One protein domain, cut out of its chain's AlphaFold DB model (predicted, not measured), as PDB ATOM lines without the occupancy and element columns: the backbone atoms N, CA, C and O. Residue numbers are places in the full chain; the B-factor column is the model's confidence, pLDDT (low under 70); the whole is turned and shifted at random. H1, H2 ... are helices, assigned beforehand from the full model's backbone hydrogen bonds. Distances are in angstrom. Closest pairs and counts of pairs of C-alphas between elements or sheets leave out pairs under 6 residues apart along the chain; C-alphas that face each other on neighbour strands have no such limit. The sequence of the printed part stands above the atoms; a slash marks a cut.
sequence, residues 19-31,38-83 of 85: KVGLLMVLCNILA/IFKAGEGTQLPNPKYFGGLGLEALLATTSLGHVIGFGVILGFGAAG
ATOM      1  N   LYS A  19     231.079 258.380 328.710       93.25
ATOM      2  CA  LYS A  19     232.111 259.173 328.018       93.25
ATOM      3  C   LYS A  19     233.200 258.288 327.410       93.25
ATOM      4  O   LYS A  19     233.605 258.512 326.272       93.25
ATOM      5  N   VAL A  20     233.639 257.264 328.147       94.56
ATOM      6  CA  VAL A  20     234.624 256.278 327.670       94.56
ATOM      7  C   VAL A  20     234.064 255.528 326.462       94.56
ATOM      8  O   VAL A  20     234.740 255.399 325.441       94.56
ATOM      9  N   GLY A  21     232.802 255.089 326.548       95.88
ATOM     10  CA  GLY A  21     232.107 254.430 325.441       95.88
ATOM     11  C   GLY A  21     231.997 255.315 324.199       95.88
ATOM     12  O   GLY A  21     232.306 254.864 323.097       95.88
ATOM     13  N   LEU A  22     231.633 256.590 324.373       96.50
ATOM     14  CA  LEU A  22     231.566 257.557 323.278       96.50
ATOM     15  C   LEU A  22     232.924 257.715 322.582       96.50
ATOM     16  O   LEU A  22     232.992 257.656 321.356       96.50
ATOM     17  N   LEU A  23     234.006 257.864 323.351       96.00
ATOM     18  CA  LEU A  23     235.349 258.029 322.798       96.00
ATOM     19  C   LEU A  23     235.782 256.801 321.983       96.00
ATOM     20  O   LEU A  23     236.282 256.946 320.870       96.00
ATOM     21  N   MET A  24     235.501 255.594 322.486       97.69
ATOM     22  CA  MET A  24     235.764 254.344 321.767       97.69
ATOM     23  C   MET A  24     235.004 254.265 320.436       97.69
ATOM     24  O   MET A  24     235.576 253.893 319.407       97.69
ATOM     25  N   VAL A  25     233.717 254.623 320.434       97.75
ATOM     26  CA  VAL A  25     232.891 254.617 319.218       97.75
ATOM     27  C   VAL A  25     233.433 255.611 318.191       97.75
ATOM     28  O   VAL A  25     233.552 255.258 317.020       97.75
ATOM     29  N   LEU A  26     233.837 256.812 318.614       97.75
ATOM     30  CA  LEU A  26     234.442 257.804 317.719       97.75
ATOM     31  C   LEU A  26     235.747 257.289 317.091       97.75
ATOM     32  O   LEU A  26     235.929 257.415 315.880       97.75
ATOM     33  N   CYS A  27     236.619 256.643 317.871       97.88
ATOM     34  CA  CYS A  27     237.837 256.017 317.346       97.88
ATOM     35  C   CYS A  27     237.533 254.903 316.329       97.88
ATOM     36  O   CYS A  27     238.197 254.822 315.294       97.88
ATOM     37  N   ASN A  28     236.505 254.084 316.572       97.38
ATOM     38  CA  ASN A  28     236.072 253.054 315.622       97.38
ATOM     39  C   ASN A  28     235.502 253.654 314.331       97.38
ATOM     40  O   ASN A  28     235.856 253.191 313.252       97.38
ATOM     41  N   ILE A  29     234.673 254.699 314.411       96.25
ATOM     42  CA  ILE A  29     234.128 255.380 313.223       96.25
ATOM     43  C   ILE A  29     235.261 255.937 312.355       96.25
ATOM     44  O   ILE A  29     235.248 255.748 311.139       96.25
ATOM     45  N   LEU A  30     236.263 256.573 312.971       96.50
ATOM     46  CA  LEU A  30     237.444 257.071 312.260       96.50
ATOM     47  C   LEU A  30     238.216 255.934 311.578       96.50
ATOM     48  O   LEU A  30     238.552 256.044 310.400       96.50
ATOM     49  N   ALA A  31     238.458 254.825 312.281       96.25
ATOM     50  CA  ALA A  31     239.172 253.678 311.724       96.25
ATOM     51  C   ALA A  31     238.402 252.998 310.577       96.25
ATOM     52  O   ALA A  31     238.997 252.674 309.549       96.25
ATOM     53  N   ILE A  38     241.222 252.441 302.151       90.62
ATOM     54  CA  ILE A  38     242.376 251.538 302.051       90.62
ATOM     55  C   ILE A  38     241.966 250.204 301.421       90.62
ATOM     56  O   ILE A  38     242.664 249.695 300.547       90.62
ATOM     57  N   PHE A  39     240.841 249.639 301.857       88.75
ATOM     58  CA  PHE A  39     240.341 248.363 301.358       88.75
ATOM     59  C   PHE A  39     239.491 248.557 300.105       88.75
ATOM     60  O   PHE A  39     238.756 249.536 299.971       88.75
ATOM     61  N   LYS A  40     239.562 247.591 299.188       84.88
ATOM     62  CA  LYS A  40     238.696 247.570 298.011       84.88
ATOM     63  C   LYS A  40     237.303 247.083 298.401       84.88
ATOM     64  O   LYS A  40     237.147 246.094 299.116       84.88
ATOM     65  N   ALA A  41     236.286 247.780 297.905       78.31
ATOM     66  CA  ALA A  41     234.898 247.411 298.145       78.31
ATOM     67  C   ALA A  41     234.573 246.054 297.502       78.31
ATOM     68  O   ALA A  41     234.949 245.801 296.357       78.31
ATOM     69  N   GLY A  42     233.851 245.199 298.227       72.62
ATOM     70  CA  GLY A  42     233.455 243.878 297.735       72.62
ATOM     71  C   GLY A  42     234.542 242.794 297.802       72.62
ATOM     72  O   GLY A  42     234.278 241.671 297.383       72.62
ATOM     73  N   GLU A  43     235.730 243.076 298.347       80.69
ATOM     74  CA  GLU A  43     236.715 242.032 298.663       80.69
ATOM     75  C   GLU A  43     236.373 241.330 299.989       80.69
ATOM     76  O   GLU A  43     235.945 241.969 300.954       80.69
ATOM     77  N   GLY A  44     236.576 240.009 300.034       82.94
ATOM     78  CA  GLY A  44     236.309 239.180 301.213       82.94
ATOM     79  C   GLY A  44     234.854 238.722 301.357       82.94
ATOM     80  O   GLY A  44     234.025 238.861 300.447       82.94
ATOM     81  N   THR A  45     234.547 238.139 302.514       89.62
ATOM     82  CA  THR A  45     233.212 237.637 302.845       89.62
ATOM     83  C   THR A  45     232.241 238.804 302.939       89.62
ATOM     84  O   THR A  45     232.418 239.728 303.734       89.62
ATOM     85  N   GLN A  46     231.192 238.772 302.119       86.75
ATOM     86  CA  GLN A  46     230.232 239.868 302.065       86.75
ATOM     87  C   GLN A  46     229.386 239.933 303.336       86.75
ATOM     88  O   GLN A  46     228.837 238.932 303.797       86.75
ATOM     89  N   LEU A  47     229.250 241.142 303.878       87.06
ATOM     90  CA  LEU A  47     228.346 241.413 304.987       87.06
ATOM     91  C   LEU A  47     226.898 241.490 304.489       87.06
ATOM     92  O   LEU A  47     226.654 241.977 303.380       87.06
ATOM     93  N   PRO A  48     225.909 241.104 305.313       88.19
ATOM     94  CA  PRO A  48     224.528 241.475 305.066       88.19
ATOM     95  C   PRO A  48     224.423 243.001 305.000       88.19
ATOM     96  O   PRO A  48     224.838 243.702 305.921       88.19
ATOM     97  N   ASN A  49     223.839 243.518 303.919       85.44
ATOM     98  CA  ASN A  49     223.592 244.950 303.743       85.44
ATOM     99  C   ASN A  49     224.879 245.825 303.757       85.44
ATOM    100  O   ASN A  49     224.985 246.782 304.531       85.44
ATOM    101  N   PRO A  50     225.857 245.555 302.867       82.12
ATOM    102  CA  PRO A  50     227.207 246.139 302.916       82.12
ATOM    103  C   PRO A  50     227.234 247.666 302.714       82.12
ATOM    104  O   PRO A  50     228.213 248.330 303.056       82.12
ATOM    105  N   LYS A  51     226.132 248.251 302.223       84.81
ATOM    106  CA  LYS A  51     225.938 249.702 302.089       84.81
ATOM    107  C   LYS A  51     226.126 250.451 303.414       84.81
ATOM    108  O   LYS A  51     226.638 251.566 303.401       84.81
ATOM    109  N   TYR A  52     225.748 249.851 304.543       86.00
ATOM    110  CA  TYR A  52     225.879 250.486 305.862       86.00
ATOM    111  C   TYR A  52     227.309 250.453 306.418       86.00
ATOM    112  O   TYR A  52     227.616 251.193 307.347       86.00
ATOM    113  N   PHE A  53     228.194 249.654 305.819       84.62
ATOM    114  CA  PHE A  53     229.587 249.485 306.241       84.62
ATOM    115  C   PHE A  53     230.577 250.051 305.217       84.62
ATOM    116  O   PHE A  53     231.732 249.642 305.166       84.62
ATOM    117  N   GLY A  54     230.124 250.965 304.350       81.50
ATOM    118  CA  GLY A  54     230.975 251.584 303.330       81.50
ATOM    119  C   GLY A  54     231.480 250.610 302.261       81.50
ATOM    120  O   GLY A  54     232.501 250.878 301.635       81.50
ATOM    121  N   GLY A  55     230.789 249.483 302.058       83.88
ATOM    122  CA  GLY A  55     231.182 248.452 301.094       83.88
ATOM    123  C   GLY A  55     232.321 247.541 301.561       83.88
ATOM    124  O   GLY A  55     232.841 246.775 300.749       83.88
ATOM    125  N   LEU A  56     232.709 247.614 302.840       89.56
ATOM    126  CA  LEU A  56     233.700 246.719 303.436       89.56
ATOM    127  C   LEU A  56     233.163 245.283 303.542       89.56
ATOM    128  O   LEU A  56     231.991 245.072 303.860       89.56
ATOM    129  N   GLY A  57     234.042 244.303 303.316       91.38
ATOM    130  CA  GLY A  57     233.811 242.904 303.682       91.38
ATOM    131  C   GLY A  57     233.950 242.666 305.190       91.38
ATOM    132  O   GLY A  57     234.394 243.543 305.938       91.38
ATOM    133  N   LEU A  58     233.585 241.468 305.647       92.31
ATOM    134  CA  LEU A  58     233.620 241.066 307.056       92.31
ATOM    135  C   LEU A  58     235.025 241.198 307.657       92.31
ATOM    136  O   LEU A  58     235.189 241.725 308.755       92.31
ATOM    137  N   GLU A  59     236.039 240.749 306.929       92.69
ATOM    138  CA  GLU A  59     237.433 240.737 307.363       92.69
ATOM    139  C   GLU A  59     237.972 242.165 307.489       92.69
ATOM    140  O   GLU A  59     238.635 242.502 308.470       92.69
ATOM    141  N   ALA A  60     237.627 243.031 306.532       93.44
ATOM    142  CA  ALA A  60     238.008 244.438 306.553       93.44
ATOM    143  C   ALA A  60     237.297 245.206 307.680       93.44
ATOM    144  O   ALA A  60     237.911 246.037 308.355       93.44
ATOM    145  N   LEU A  61     236.021 244.907 307.946       93.75
ATOM    146  CA  LEU A  61     235.306 245.477 309.087       93.75
ATOM    147  C   LEU A  61     235.931 245.025 310.417       93.75
ATOM    148  O   LEU A  61     236.135 245.842 311.316       93.75
ATOM    149  N   LEU A  62     236.295 243.747 310.539       95.06
ATOM    150  CA  LEU A  62     236.948 243.220 311.737       95.06
ATOM    151  C   LEU A  62     238.335 243.846 311.946       95.06
ATOM    152  O   LEU A  62     238.674 244.246 313.059       95.06
ATOM    153  N   ALA A  63     239.117 244.002 310.877       94.88
ATOM    154  CA  ALA A  63     240.423 244.655 310.928       94.88
ATOM    155  C   ALA A  63     240.313 246.131 311.347       94.88
ATOM    156  O   ALA A  63     241.042 246.587 312.229       94.88
ATOM    157  N   THR A  64     239.380 246.877 310.755       95.81
ATOM    158  CA  THR A  64     239.198 248.313 311.035       95.81
ATOM    159  C   THR A  64     238.656 248.570 312.436       95.81
ATOM    160  O   THR A  64     239.147 249.468 313.115       95.81
ATOM    161  N   THR A  65     237.713 247.758 312.918       96.44
ATOM    162  CA  THR A  65     237.234 247.844 314.308       96.44
ATOM    163  C   THR A  65     238.307 247.428 315.313       96.44
ATOM    164  O   THR A  65     238.470 248.090 316.335       96.44
ATOM    165  N   SER A  66     239.117 246.406 315.014       97.69
ATOM    166  CA  SER A  66     240.266 246.029 315.855       97.69
ATOM    167  C   SER A  66     241.286 247.166 315.959       97.69
ATOM    168  O   SER A  66     241.711 247.522 317.058       97.69
ATOM    169  N   LEU A  67     241.625 247.805 314.834       97.38
ATOM    170  CA  LEU A  67     242.475 248.999 314.824       97.38
ATOM    171  C   LEU A  67     241.835 250.154 315.609       97.38
ATOM    172  O   LEU A  67     242.510 250.813 316.397       97.38
ATOM    173  N   GLY A  68     240.528 250.364 315.439       97.81
ATOM    174  CA  GLY A  68     239.748 251.337 316.200       97.81
ATOM    175  C   GLY A  68     239.843 251.123 317.711       97.81
ATOM    176  O   GLY A  68     239.987 252.098 318.444       97.81
ATOM    177  N   HIS A  69     239.853 249.871 318.178       97.81
ATOM    178  CA  HIS A  69     240.051 249.538 319.591       97.81
ATOM    179  C   HIS A  69     241.469 249.837 320.075       97.81
ATOM    180  O   HIS A  69     241.626 250.394 321.158       97.81
ATOM    181  N   VAL A  70     242.500 249.532 319.280       97.62
ATOM    182  CA  VAL A  70     243.895 249.870 319.621       97.62
ATOM    183  C   VAL A  70     244.062 251.384 319.774       97.62
ATOM    184  O   VAL A  70     244.595 251.848 320.782       97.62
ATOM    185  N   ILE A  71     243.547 252.159 318.815       97.50
ATOM    186  CA  ILE A  71     243.540 253.627 318.885       97.50
ATOM    187  C   ILE A  71     242.724 254.088 320.097       97.50
ATOM    188  O   ILE A  71     243.190 254.921 320.871       97.50
ATOM    189  N   GLY A  72     241.534 253.519 320.295       96.25
ATOM    190  CA  GLY A  72     240.642 253.842 321.403       96.25
ATOM    191  C   GLY A  72     241.298 253.647 322.767       96.25
ATOM    192  O   GLY A  72     241.208 254.540 323.603       96.25
ATOM    193  N   PHE A  73     242.026 252.546 322.984       93.88
ATOM    194  CA  PHE A  73     242.790 252.340 324.217       93.88
ATOM    195  C   PHE A  73     243.812 253.453 324.446       93.88
ATOM    196  O   PHE A  73     243.855 254.015 325.538       93.88
ATOM    197  N   GLY A  74     244.588 253.812 323.420       92.88
ATOM    198  CA  GLY A  74     245.562 254.898 323.515       92.88
ATOM    199  C   GLY A  74     244.916 256.243 323.856       92.88
ATOM    200  O   GLY A  74     245.376 256.940 324.759       92.88
ATOM    201  N   VAL A  75     243.815 256.587 323.183       94.56
ATOM    202  CA  VAL A  75     243.101 257.852 323.404       94.56
ATOM    203  C   VAL A  75     242.458 257.892 324.792       94.56
ATOM    204  O   VAL A  75     242.604 258.890 325.489       94.56
ATOM    205  N   ILE A  76     241.796 256.820 325.232       93.12
ATOM    206  CA  ILE A  76     241.154 256.752 326.554       93.12
ATOM    207  C   ILE A  76     242.203 256.836 327.667       93.12
ATOM    208  O   ILE A  76     242.046 257.627 328.593       93.12
ATOM    209  N   LEU A  77     243.302 256.083 327.565       90.75
ATOM    210  CA  LEU A  77     244.389 256.154 328.545       90.75
ATOM    211  C   LEU A  77     245.015 257.555 328.586       90.75
ATOM    212  O   LEU A  77     245.249 258.086 329.670       90.75
ATOM    213  N   GLY A  78     245.224 258.181 327.423       89.56
ATOM    214  CA  GLY A  78     245.747 259.544 327.320       89.56
ATOM    215  C   GLY A  78     244.807 260.600 327.909       89.56
ATOM    216  O   GLY A  78     245.241 261.436 328.697       89.56
ATOM    217  N   PHE A  79     243.512 260.543 327.588       90.88
ATOM    218  CA  PHE A  79     242.506 261.458 328.139       90.88
ATOM    219  C   PHE A  79     242.330 261.263 329.649       90.88
ATOM    220  O   PHE A  79     242.189 262.244 330.376       90.88
ATOM    221  N   GLY A  80     242.381 260.018 330.130       88.19
ATOM    222  CA  GLY A  80     242.351 259.704 331.557       88.19
ATOM    223  C   GLY A  80     243.555 260.281 332.294       88.19
ATOM    224  O   GLY A  80     243.387 260.941 333.316       88.19
ATOM    225  N   ALA A  81     244.761 260.123 331.740       86.25
ATOM    226  CA  ALA A  81     245.978 260.714 332.295       86.25
ATOM    227  C   ALA A  81     245.955 262.255 332.290       86.25
ATOM    228  O   ALA A  81     246.540 262.879 333.171       86.25
ATOM    229  N   ALA A  82     245.254 262.867 331.332       87.62
ATOM    230  CA  ALA A  82     245.056 264.313 331.251       87.62
ATOM    231  C   ALA A  82     243.910 264.847 332.141       87.62
ATOM    232  O   ALA A  82     243.703 266.058 332.189       87.62
ATOM    233  N   GLY A  83     243.153 263.979 332.824       85.56
ATOM    234  CA  GLY A  83     242.015 264.377 333.665       85.56
ATOM    235  C   GLY A  83     240.760 264.798 332.887       85.56
ATOM    236  O   GLY A  83     239.943 265.555 333.407       85.56
TER     237      GLY A  83
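This is residues 19 to 31 and 38 to 83 of the 85 residues of the protein "Photosystem I reaction center subunit PsaK" of Synechococcus sp. WH 8016 (UniProt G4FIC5). One long helix, H3, makes most of the length of a rod, and the shorter H1 packs aslant on its side. The unnamed stretch 38 to 49 and the small H2 gather at the end where H3 begins. The printed part has 59 residues, with three named helices in the order H1, H2, H3 and no named strand: all helix. It is loose, with a radius of gyration of the C-alphas of 13.5 A, and spans 42 by 16 by 14 A.

Start with H1, residues 19 to 31: it touches H3, residues 58 to 81, and the closest C-alphas, those of Asn 28 and Gly 68, are 4.1 A apart. They run opposite ways at a steep tilt of 44 degrees. H2, residues 50 to 53, is apart from H1. It is close to H3 but not clearly touching; the closest C-alphas, those of Phe 53 and Leu 61, are 7.5 A apart. In H1 and H3 every O i to N i+4 pair is within hydrogen-bond range; H2 is too short for one.

Find C-alpha 19 at (232.111, 259.173, 328.018); from there H1 runs 18.6 A. H2 covers 5.3 A. H3 runs 34.3 A to C-alpha 81 at (245.978, 260.714, 332.295).

Look at Gly 42 and Gly 83, whose C-alphas are the farthest apart, at 42.2 A. Residues 32 to 37 are not printed, and C-alphas 31 and 38 are 10.4 A apart across this cut, in the link from H1 to H2. The link from H2 to H3 is tight. No printed residue is under 70 in pLDDT.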